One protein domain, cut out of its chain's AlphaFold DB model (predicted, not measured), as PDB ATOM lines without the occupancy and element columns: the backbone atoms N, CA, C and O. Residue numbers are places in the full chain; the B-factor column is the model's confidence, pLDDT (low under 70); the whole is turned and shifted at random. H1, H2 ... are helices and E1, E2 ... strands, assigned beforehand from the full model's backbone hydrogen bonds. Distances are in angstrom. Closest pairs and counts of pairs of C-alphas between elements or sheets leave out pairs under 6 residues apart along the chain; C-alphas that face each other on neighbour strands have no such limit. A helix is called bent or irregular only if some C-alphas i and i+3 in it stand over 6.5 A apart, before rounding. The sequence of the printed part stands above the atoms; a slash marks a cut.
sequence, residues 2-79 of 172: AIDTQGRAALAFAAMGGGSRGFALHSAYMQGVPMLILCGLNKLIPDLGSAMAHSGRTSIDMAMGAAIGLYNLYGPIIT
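Overview. This is residues 2 to 79 of the 172 residues of an uncharacterized protein of Clostridia bacterium (UniProt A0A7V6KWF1). A two-stranded antiparallel ribbon, E1 and E2, runs through the middle, with the longer helix H1 over one side of it and the short helix H2 over the opposite side. Long loops join the parts: residues 31 to 47 round one end of the domain and residues 55 to 68 at the other. The printed part has 78 residues, in the order E1, H1, H2, E2; the class is mixed, helices and strands, with under half of the residues in named elements. It is compact, with a radius of gyration of the C-alphas of 12.9 A and spans of 36 by 27 by 18 A.

Arrangement. E1, residues 9 to 13, and E2, residues 69 to 73, are antiparallel neighbours at 143 degrees. N 11 and O 71 are 2.9 A apart and N 71 and O 11 are 2.8 A apart, within hydrogen-bond range. Residues 2 to 3 pair antiparallel with residues 9 to 10 of E1. H2, residues 48 to 54, comes closest to E2 at the C-alphas of Met 52 and Leu 70, 5.6 A apart. H1, residues 16 to 30, and E2 are near each other, with 11 pairs of C-alphas within 10 A. The closest C-alphas of E1 and H1 are those of Phe 13 and Gly 19, 7.9 A apart. H1 and H2 are apart. In H2 every O i to N i+4 pair is within hydrogen-bond range; in H1, 9 of 11 are.

Along the chain. E1 begins at C-alpha 9, (172.653, 142.965, 126.478), and is 13.4 A long. E2 is 12.8 A long and ends at C-alpha 73, (172.737, 137.652, 126.229). H1 is 19.0 A long and irregular: C-alphas 17 and 20 are 8.3 A apart. H2 is 9.9 A long.

Size, cuts and confidence. The C-alphas of Gly 32 and Met 62 are the two farthest apart, 36.8 A. The links H1 to H2 and H2 to E2 are long, and E1 to H1 is tight. Residues 37 to 38 pair parallel with residues 77 to 78. The printed part has no cut, and no printed residue is under 70 in pLDDT.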
ATOM      1  N   ALA A   2     170.846 145.116 131.746       97.00
ATOM      2  CA  ALA A   2     171.324 146.279 131.021       97.00
ATOM      3  C   ALA A   2     171.433 145.985 129.523       97.00
ATOM      4  O   ALA A   2     171.644 144.835 129.137       97.00
ATOM      5  N   ILE A   3     171.308 147.034 128.720       97.69
ATOM      6  CA  ILE A   3     171.658 147.071 127.300       97.69
ATOM      7  C   ILE A   3     172.550 148.286 127.048       97.69
ATOM      8  O   ILE A   3     172.606 149.182 127.890       97.69
ATOM      9  N   ASP A   4     173.218 148.359 125.905       97.44
ATOM     10  CA  ASP A   4     173.976 149.549 125.516       97.44
ATOM     11  C   ASP A   4     173.817 149.924 124.037       97.44
ATOM     12  O   ASP A   4     173.127 149.261 123.262       97.44
ATOM     13  N   THR A   5     174.470 151.019 123.653       94.75
ATOM     14  CA  THR A   5     174.453 151.566 122.291       94.75
ATOM     15  C   THR A   5     175.264 150.746 121.287       94.75
ATOM     16  O   THR A   5     175.157 150.989 120.089       94.75
ATOM     17  N   GLN A   6     176.045 149.762 121.744       95.56
ATOM     18  CA  GLN A   6     176.816 148.852 120.891       95.56
ATOM     19  C   GLN A   6     176.036 147.568 120.567       95.56
ATOM     20  O   GLN A   6     176.583 146.648 119.961       95.56
ATOM     21  N   GLY A   7     174.765 147.484 120.973       94.50
ATOM     22  CA  GLY A   7     173.916 146.322 120.717       94.50
ATOM     23  C   GLY A   7     174.209 145.139 121.640       94.50
ATOM     24  O   GLY A   7     173.923 143.999 121.277       94.50
ATOM     25  N   ARG A   8     174.784 145.382 122.826       97.31
ATOM     26  CA  ARG A   8     175.051 144.344 123.830       97.31
ATOM     27  C   ARG A   8     173.949 144.329 124.885       97.31
ATOM     28  O   ARG A   8     173.385 145.371 125.218       97.31
ATOM     29  N   ALA A   9     173.665 143.155 125.444       98.00
ATOM     30  CA  ALA A   9     172.653 142.965 126.478       98.00
ATOM     31  C   ALA A   9     173.139 142.005 127.564       98.00
ATOM     32  O   ALA A   9     173.789 141.008 127.273       98.00
ATOM     33  N   ALA A  10     172.778 142.259 128.822       97.25
ATOM     34  CA  ALA A  10     173.120 141.371 129.926       97.25
ATOM     35  C   ALA A  10     172.038 141.285 131.004       97.25
ATOM     36  O   ALA A  10     171.352 142.258 131.349       97.25
ATOM     37  N   LEU A  11     171.957 140.109 131.625       95.50
ATOM     38  CA  LEU A  11     171.213 139.889 132.862       95.50
ATOM     39  C   LEU A  11     172.124 140.003 134.075       95.50
ATOM     40  O   LEU A  11     173.279 139.597 134.046       95.50
ATOM     41  N   ALA A  12     171.577 140.542 135.161       94.81
ATOM     42  CA  ALA A  12     172.268 140.610 136.438       94.81
ATOM     43  C   ALA A  12     171.914 139.394 137.295       94.81
ATOM     44  O   ALA A  12     170.736 139.130 137.545       94.81
ATOM     45  N   PHE A  13     172.927 138.696 137.803       93.94
ATOM     46  CA  PHE A  13     172.742 137.565 138.703       93.94
ATOM     47  C   PHE A  13     173.486 137.758 140.021       93.94
ATOM     48  O   PHE A  13     174.710 137.872 140.061       93.94
ATOM     49  N   ALA A  14     172.728 137.713 141.118       92.25
ATOM     50  CA  ALA A  14     173.253 137.618 142.481       92.25
ATOM     51  C   ALA A  14     173.434 136.159 142.947       92.25
ATOM     52  O   ALA A  14     174.150 135.897 143.917       92.25
ATOM     53  N   ALA A  15     172.793 135.202 142.269       90.81
ATOM     54  CA  ALA A  15     172.860 133.775 142.576       90.81
ATOM     55  C   ALA A  15     174.002 133.079 141.820       90.81
ATOM     56  O   ALA A  15     174.365 133.467 140.708       90.81
ATOM     57  N   MET A  16     174.558 132.025 142.421       88.69
ATOM     58  CA  MET A  16     175.560 131.182 141.765       88.69
ATOM     59  C   MET A  16     174.936 130.475 140.560       88.69
ATOM     60  O   MET A  16     173.790 130.038 140.632       88.69
ATOM     61  N   GLY A  17     175.657 130.442 139.435       87.06
ATOM     62  CA  GLY A  17     175.152 129.885 138.173       87.06
ATOM     63  C   GLY A  17     173.926 130.607 137.591       87.06
ATOM     64  O   GLY A  17     173.279 130.072 136.702       87.06
ATOM     65  N   GLY A  18     173.562 131.791 138.106       90.38
ATOM     66  CA  GLY A  18     172.357 132.518 137.693       90.38
ATOM     67  C   GLY A  18     171.032 131.905 138.167       90.38
ATOM     68  O   GLY A  18     169.963 132.341 137.733       90.38
ATOM     69  N   GLY A  19     171.079 130.917 139.068       91.06
ATOM     70  CA  GLY A  19     169.896 130.189 139.532       91.06
ATOM     71  C   GLY A  19     169.161 129.467 138.395       91.06
ATOM     72  O   GLY A  19     169.754 129.107 137.381       91.06
ATOM     73  N   SER A  20     167.847 129.283 138.543       91.12
ATOM     74  CA  SER A  20     167.015 128.602 137.536       91.12
ATOM     75  C   SER A  20     167.012 129.312 136.178       91.12
ATOM     76  O   SER A  20     167.047 128.661 135.138       91.12
ATOM     77  N   ARG A  21     167.027 130.652 136.176       90.81
ATOM     78  CA  ARG A  21     167.034 131.472 134.953       90.81
ATOM     79  C   ARG A  21     168.350 131.331 134.187       90.81
ATOM     80  O   ARG A  21     168.324 131.161 132.974       90.81
ATOM     81  N   GLY A  22     169.484 131.354 134.891       93.12
ATOM     82  CA  GLY A  22     170.798 131.111 134.289       93.12
ATOM     83  C   GLY A  22     170.906 129.712 133.682       93.12
ATOM     84  O   GLY A  22     171.352 129.574 132.545       93.12
ATOM     85  N   PHE A  23     170.416 128.689 134.390       93.75
ATOM     86  CA  PHE A  23     170.377 127.316 133.881       93.75
ATOM     87  C   PHE A  23     169.519 127.177 132.613       93.75
ATOM     88  O   PHE A  23     169.951 126.554 131.639       93.75
ATOM     89  N   ALA A  24     168.330 127.786 132.600       93.62
ATOM     90  CA  ALA A  24     167.441 127.765 131.441       93.62
ATOM     91  C   ALA A  24     168.078 128.446 130.219       93.62
ATOM     92  O   ALA A  24     168.058 127.885 129.126       93.62
ATOM     93  N   LEU A  25     168.704 129.613 130.411       94.69
ATOM     94  CA  LEU A  25     169.397 130.335 129.338       94.69
ATOM     95  C   LEU A  25     170.583 129.551 128.787       94.69
ATOM     96  O   LEU A  25     170.724 129.423 127.576       94.69
ATOM     97  N   HIS A  26     171.411 128.992 129.670       93.69
ATOM     98  CA  HIS A  26     172.525 128.151 129.255       93.69
ATOM     99  C   HIS A  26     172.040 126.964 128.411       93.69
ATOM    100  O   HIS A  26     172.567 126.725 127.328       93.69
ATOM    101  N   SER A  27     170.990 126.275 128.868       95.31
ATOM    102  CA  SER A  27     170.394 125.150 128.139       95.31
ATOM    103  C   SER A  27     169.849 125.569 126.770       95.31
ATOM    104  O   SER A  27     170.102 124.884 125.782       95.31
ATOM    105  N   ALA A  28     169.151 126.708 126.691       95.38
ATOM    106  CA  ALA A  28     168.624 127.244 125.436       95.38
ATOM    107  C   ALA A  28     169.746 127.565 124.435       95.38
ATOM    108  O   ALA A  28     169.663 127.175 123.270       95.38
ATOM    109  N   TYR A  29     170.833 128.199 124.892       94.94
ATOM    110  CA  TYR A  29     171.982 128.498 124.037       94.94
ATOM    111  C   TYR A  29     172.703 127.244 123.545       94.94
ATOM    112  O   TYR A  29     173.056 127.178 122.370       94.94
ATOM    113  N   MET A  30     172.881 126.229 124.394       96.12
ATOM    114  CA  MET A  30     173.489 124.956 123.979       96.12
ATOM    115  C   MET A  30     172.650 124.210 122.933       96.12
ATOM    116  O   MET A  30     173.197 123.461 122.131       96.12
ATOM    117  N   GLN A  31     171.336 124.434 122.912       96.62
ATOM    118  CA  GLN A  31     170.425 123.868 121.913       96.62
ATOM    119  C   GLN A  31     170.291 124.735 120.651       96.62
ATOM    120  O   GLN A  31     169.562 124.363 119.735       96.62
ATOM    121  N   GLY A  32     170.970 125.887 120.583       95.62
ATOM    122  CA  GLY A  32     170.879 126.800 119.442       95.62
ATOM    123  C   GLY A  32     169.526 127.502 119.316       95.62
ATOM    124  O   GLY A  32     169.161 127.922 118.219       95.62
ATOM    125  N   VAL A  33     168.767 127.632 120.411       96.56
ATOM    126  CA  VAL A  33     167.476 128.330 120.395       96.56
ATOM    127  C   VAL A  33     167.713 129.815 120.089       96.56
ATOM    128  O   VAL A  33     168.450 130.475 120.830       96.56
ATOM    129  N   PRO A  34     167.103 130.373 119.025       94.50
ATOM    130  CA  PRO A  34     167.243 131.787 118.713       94.50
ATOM    131  C   PRO A  34     166.537 132.635 119.775       94.50
ATOM    132  O   PRO A  34     165.408 132.352 120.171       94.50
ATOM    133  N   MET A  35     167.201 133.701 120.221       94.62
ATOM    134  CA  MET A  35     166.701 134.577 121.280       94.62
ATOM    135  C   MET A  35     166.372 135.962 120.731       94.62
ATOM    136  O   MET A  35     167.197 136.565 120.052       94.62
ATOM    137  N   LEU A  36     165.203 136.495 121.089       95.25
ATOM    138  CA  LEU A  36     164.882 137.917 120.956       95.25
ATOM    139  C   LEU A  36     164.997 138.577 122.329       95.25
ATOM    140  O   LEU A  36     164.464 138.063 123.316       95.25
ATOM    141  N   ILE A  37     165.674 139.718 122.400       96.50
ATOM    142  CA  ILE A  37     165.903 140.429 123.657       96.50
ATOM    143  C   ILE A  37     164.991 141.652 123.686       96.50
ATOM    144  O   ILE A  37     165.341 142.723 123.196       96.50
ATOM    145  N   LEU A  38     163.802 141.483 124.265       94.94
ATOM    146  CA  LEU A  38     162.848 142.575 124.455       94.94
ATOM    147  C   LEU A  38     163.251 143.376 125.693       94.94
ATOM    148  O   LEU A  38     163.244 142.852 126.810       94.94
ATOM    149  N   CYS A  39     163.646 144.633 125.507       94.31
ATOM    150  CA  CYS A  39     164.167 145.434 126.605       94.31
ATOM    151  C   CYS A  39     163.844 146.911 126.431       94.31
ATOM    152  O   CYS A  39     164.095 147.479 125.375       94.31
ATOM    153  N   GLY A  40     163.337 147.538 127.490       92.56
ATOM    154  CA  GLY A  40     163.073 148.968 127.471       92.56
ATOM    155  C   GLY A  40     164.350 149.806 127.509       92.56
ATOM    156  O   GLY A  40     165.348 149.436 128.136       92.56
ATOM    157  N   LEU A  41     164.298 150.998 126.920       94.25
ATOM    158  CA  LEU A  41     165.375 151.997 126.960       94.25
ATOM    159  C   LEU A  41     165.711 152.483 128.376       94.25
ATOM    160  O   LEU A  41     166.708 153.175 128.582       94.25
ATOM    161  N   ASN A  42     164.900 152.147 129.380       92.06
ATOM    162  CA  ASN A  42     165.235 152.347 130.790       92.06
ATOM    163  C   ASN A  42     166.367 151.444 131.290       92.06
ATOM    164  O   ASN A  42     166.873 151.668 132.387       92.06
ATOM    165  N   LYS A  43     166.763 150.432 130.516       94.06
ATOM    166  CA  LYS A  43     167.904 149.562 130.818       94.06
ATOM    167  C   LYS A  43     169.179 149.964 130.079       94.06
ATOM    168  O   LYS A  43     170.185 149.274 130.232       94.06
ATOM    169  N   LEU A  44     169.144 151.039 129.291       95.69
ATOM    170  CA  LEU A  44     170.310 151.534 128.571       95.69
ATOM    171  C   LEU A  44     171.359 152.069 129.555       95.69
ATOM    172  O   LEU A  44     171.054 152.927 130.382       95.69
ATOM    173  N   ILE A  45     172.589 151.575 129.443       97.06
ATOM    174  CA  ILE A  45     173.764 152.090 130.151       97.06
ATOM    175  C   ILE A  45     174.830 152.547 129.141       97.06
ATOM    176  O   ILE A  45     174.789 152.108 127.991       97.06
ATOM    177  N   PRO A  46     175.790 153.404 129.541       96.50
ATOM    178  CA  PRO A  46     176.771 153.958 128.605       96.50
ATOM    179  C   PRO A  46     177.666 152.909 127.930       96.50
ATOM    180  O   PRO A  46     177.885 152.977 126.724       96.50
ATOM    181  N   ASP A  47     178.181 151.943 128.697       97.06
ATOM    182  CA  ASP A  47     179.088 150.908 128.193       97.06
ATOM    183  C   ASP A  47     178.921 149.606 128.983       97.06
ATOM    184  O   ASP A  47     179.355 149.489 130.135       97.06
ATOM    185  N   LEU A  48     178.301 148.605 128.353       97.62
ATOM    186  CA  LEU A  48     178.115 147.302 128.974       97.62
ATOM    187  C   LEU A  48     179.404 146.483 129.043       97.62
ATOM    188  O   LEU A  48     179.563 145.701 129.973       97.62
ATOM    189  N   GLY A  49     180.345 146.678 128.121       96.44
ATOM    190  CA  GLY A  49     181.631 145.980 128.139       96.44
ATOM    191  C   GLY A  49     182.446 146.347 129.374       96.44
ATOM    192  O   GLY A  49     182.883 145.462 130.110       96.44
ATOM    193  N   SER A  50     182.574 147.648 129.650       96.88
ATOM    194  CA  SER A  50     183.215 148.130 130.878       96.88
ATOM    195  C   SER A  50     182.470 147.660 132.131       96.88
ATOM    196  O   SER A  50     183.099 147.145 133.059       96.88
ATOM    197  N   ALA A  51     181.134 147.748 132.143       96.75
ATOM    198  CA  ALA A  51     180.332 147.261 133.263       96.75
ATOM    199  C   ALA A  51     180.554 145.761 133.522       96.75
ATOM    200  O   ALA A  51     180.687 145.350 134.671       96.75
ATOM    201  N   MET A  52     180.639 144.942 132.472       95.50
ATOM    202  CA  MET A  52     180.912 143.510 132.588       95.50
ATOM    203  C   MET A  52     182.315 143.243 133.135       95.50
ATOM    204  O   MET A  52     182.439 142.439 134.055       95.50
ATOM    205  N   ALA A  53     183.337 143.942 132.629       95.69
ATOM    206  CA  ALA A  53     184.729 143.778 133.053       95.69
ATOM    207  C   ALA A  53     184.963 144.109 134.537       95.69
ATOM    208  O   ALA A  53     185.843 143.523 135.163       95.69
ATOM    209  N   HIS A  54     184.163 145.016 135.103       95.56
ATOM    210  CA  HIS A  54     184.277 145.453 136.499       95.56
ATOM    211  C   HIS A  54     183.188 144.876 137.414       95.56
ATOM    212  O   HIS A  54     183.154 145.182 138.603       95.56
ATOM    213  N   SER A  55     182.292 144.041 136.883       94.12
ATOM    214  CA  SER A  55     181.278 143.344 137.675       94.12
ATOM    215  C   SER A  55     181.720 141.924 138.006       94.12
ATOM    216  O   SER A  55     182.423 141.269 137.241       94.12
ATOM    217  N   GLY A  56     181.249 141.401 139.130       93.25
ATOM    218  CA  GLY A  56     181.503 140.022 139.508       93.25
ATOM    219  C   GLY A  56     180.980 139.745 140.902       93.25
ATOM    220  O   GLY A  56     181.036 140.580 141.795       93.25
ATOM    221  N   ARG A  57     180.449 138.542 141.118       92.62
ATOM    222  CA  ARG A  57     179.864 138.211 142.425       92.62
ATOM    223  C   ARG A  57     180.906 138.155 143.537       92.62
ATOM    224  O   ARG A  57     180.565 138.440 144.675       92.62
ATOM    225  N   THR A  58     182.129 137.732 143.224       90.56
ATOM    226  CA  THR A  58     183.190 137.452 144.206       90.56
ATOM    227  C   THR A  58     184.361 138.424 144.139       90.56
ATOM    228  O   THR A  58     185.211 138.381 145.016       90.56
ATOM    229  N   SER A  59     184.423 139.274 143.113       91.25
ATOM    230  CA  SER A  59     185.476 140.281 142.931       91.25
ATOM    231  C   SER A  59     185.138 141.633 143.565       91.25
ATOM    232  O   SER A  59     185.925 142.563 143.455       91.25
ATOM    233  N   ILE A  60     183.958 141.761 144.179       94.62
ATOM    234  CA  ILE A  60     183.455 143.005 144.761       94.62
ATOM    235  C   ILE A  60     183.574 142.940 146.280       94.62
ATOM    236  O   ILE A  60     182.959 142.076 146.912       94.62
ATOM    237  N   ASP A  61     184.307 143.892 146.854       93.50
ATOM    238  CA  ASP A  61     184.506 143.998 148.303       93.50
ATOM    239  C   ASP A  61     183.218 144.405 149.031       93.50
ATOM    240  O   ASP A  61     182.881 143.859 150.085       93.50
ATOM    241  N   MET A  62     182.468 145.355 148.458       93.38
ATOM    242  CA  MET A  62     181.260 145.906 149.070       93.38
ATOM    243  C   MET A  62     180.233 146.389 148.035       93.38
ATOM    244  O   MET A  62     180.582 146.966 147.011       93.38
ATOM    245  N   ALA A  63     178.948 146.173 148.324       93.38
ATOM    246  CA  ALA A  63     177.805 146.567 147.513       93.38
ATOM    247  C   ALA A  63     176.583 146.920 148.384       93.38
ATOM    248  O   ALA A  63     176.358 146.347 149.457       93.38
ATOM    249  N   MET A  64     175.745 147.834 147.884       92.12
ATOM    250  CA  MET A  64     174.422 148.134 148.443       92.12
ATOM    251  C   MET A  64     173.427 147.038 148.040       92.12
ATOM    252  O   MET A  64     172.715 147.147 147.046       92.12
ATOM    253  N   GLY A  65     173.413 145.945 148.802       91.69
ATOM    254  CA  GLY A  65     172.718 144.709 148.436       91.69
ATOM    255  C   GLY A  65     173.696 143.635 147.957       91.69
ATOM    256  O   GLY A  65     174.888 143.700 148.234       91.69
ATOM    257  N   ALA A  66     173.206 142.596 147.282       92.75
ATOM    258  CA  ALA A  66     174.086 141.534 146.796       92.75
ATOM    259  C   ALA A  66     174.987 142.025 145.655       92.75
ATOM    260  O   ALA A  66     174.488 142.604 144.691       92.75
ATOM    261  N   ALA A  67     176.281 141.710 145.720       95.00
ATOM    262  CA  ALA A  67     177.162 141.804 144.566       95.00
ATOM    263  C   ALA A  67     176.615 140.933 143.423       95.00
ATOM    264  O   ALA A  67     176.203 139.782 143.625       95.00
ATOM    265  N   ILE A  68     176.606 141.494 142.215       95.69
ATOM    266  CA  ILE A  68     176.071 140.855 141.011       95.69
ATOM    267  C   ILE A  68     177.173 140.630 139.980       95.69
ATOM    268  O   ILE A  68     178.123 141.401 139.880       95.69
ATOM    269  N   GLY A  69     177.013 139.577 139.185       95.38
ATOM    270  CA  GLY A  69     177.712 139.424 137.912       95.38
ATOM    271  C   GLY A  69     176.763 139.698 136.751       95.38
ATOM    272  O   GLY A  69     175.558 139.450 136.864       95.38
ATOM    273  N   LEU A  70     177.308 140.193 135.642       95.88
ATOM    274  CA  LEU A  70     176.574 140.387 134.396       95.88
ATOM    275  C   LEU A  70     176.798 139.198 133.452       95.88
ATOM    276  O   LEU A  70     177.926 138.861 133.106       95.88
ATOM    277  N   TYR A  71     175.706 138.553 133.051       94.50
ATOM    278  CA  TYR A  71     175.690 137.426 132.123       94.50
ATOM    279  C   TYR A  71     175.226 137.899 130.749       94.50
ATOM    280  O   TYR A  71     174.109 138.411 130.627       94.50
ATOM    281  N   ASN A  72     176.084 137.738 129.741       93.88
ATOM    282  CA  ASN A  72     175.821 138.219 128.388       93.88
ATOM    283  C   ASN A  72     174.655 137.464 127.746       93.88
ATOM    284  O   ASN A  72     174.565 136.239 127.851       93.88
ATOM    285  N   LEU A  73     173.793 138.201 127.059       96.06
ATOM    286  CA  LEU A  73     172.737 137.652 126.229       96.06
ATOM    287  C   LEU A  73     173.096 137.848 124.758       96.06
ATOM    288  O   LEU A  73     173.479 138.937 124.340       96.06
ATOM    289  N   TYR A  74     172.910 136.796 123.971       93.50
ATOM    290  CA  TYR A  74     173.108 136.805 122.526       93.50
ATOM    291  C   TYR A  74     171.761 136.765 121.812       93.50
ATOM    292  O   TYR A  74     170.953 135.876 122.083       93.50
ATOM    293  N   GLY A  75     171.529 137.730 120.922       94.62
ATOM    294  CA  GLY A  75     170.305 137.878 120.132       94.62
ATOM    295  C   GLY A  75     170.038 139.344 119.765       94.62
ATOM    296  O   GLY A  75     170.627 140.237 120.378       94.62
ATOM    297  N   PRO A  76     169.173 139.627 118.774       95.50
ATOM    298  CA  PRO A  76     168.749 140.990 118.471       95.50
ATOM    299  C   PRO A  76     168.019 141.629 119.656       95.50
ATOM    300  O   PRO A  76     167.143 141.020 120.280       95.50
ATOM    301  N   ILE A  77     168.365 142.885 119.931       97.50
ATOM    302  CA  ILE A  77     167.720 143.710 120.952       97.50
ATOM    303  C   ILE A  77     166.590 144.500 120.300       97.50
ATOM    304  O   ILE A  77     166.802 145.217 119.323       97.50
ATOM    305  N   ILE A  78     165.394 144.385 120.865       97.44
ATOM    306  CA  ILE A  78     164.206 145.114 120.430       97.44
ATOM    307  C   ILE A  78     163.805 146.047 121.571       97.44
ATOM    308  O   ILE A  78     163.314 145.604 122.613       97.44
ATOM    309  N   THR A  79     164.059 147.339 121.370       96.88
ATOM    310  CA  THR A  79     163.597 148.418 122.251       96.88
ATOM    311  C   THR A  79     162.256 148.964 121.786       96.88
ATOM    312  O   THR A  79     161.756 148.580 120.730       96.88
TER     313      THR A  79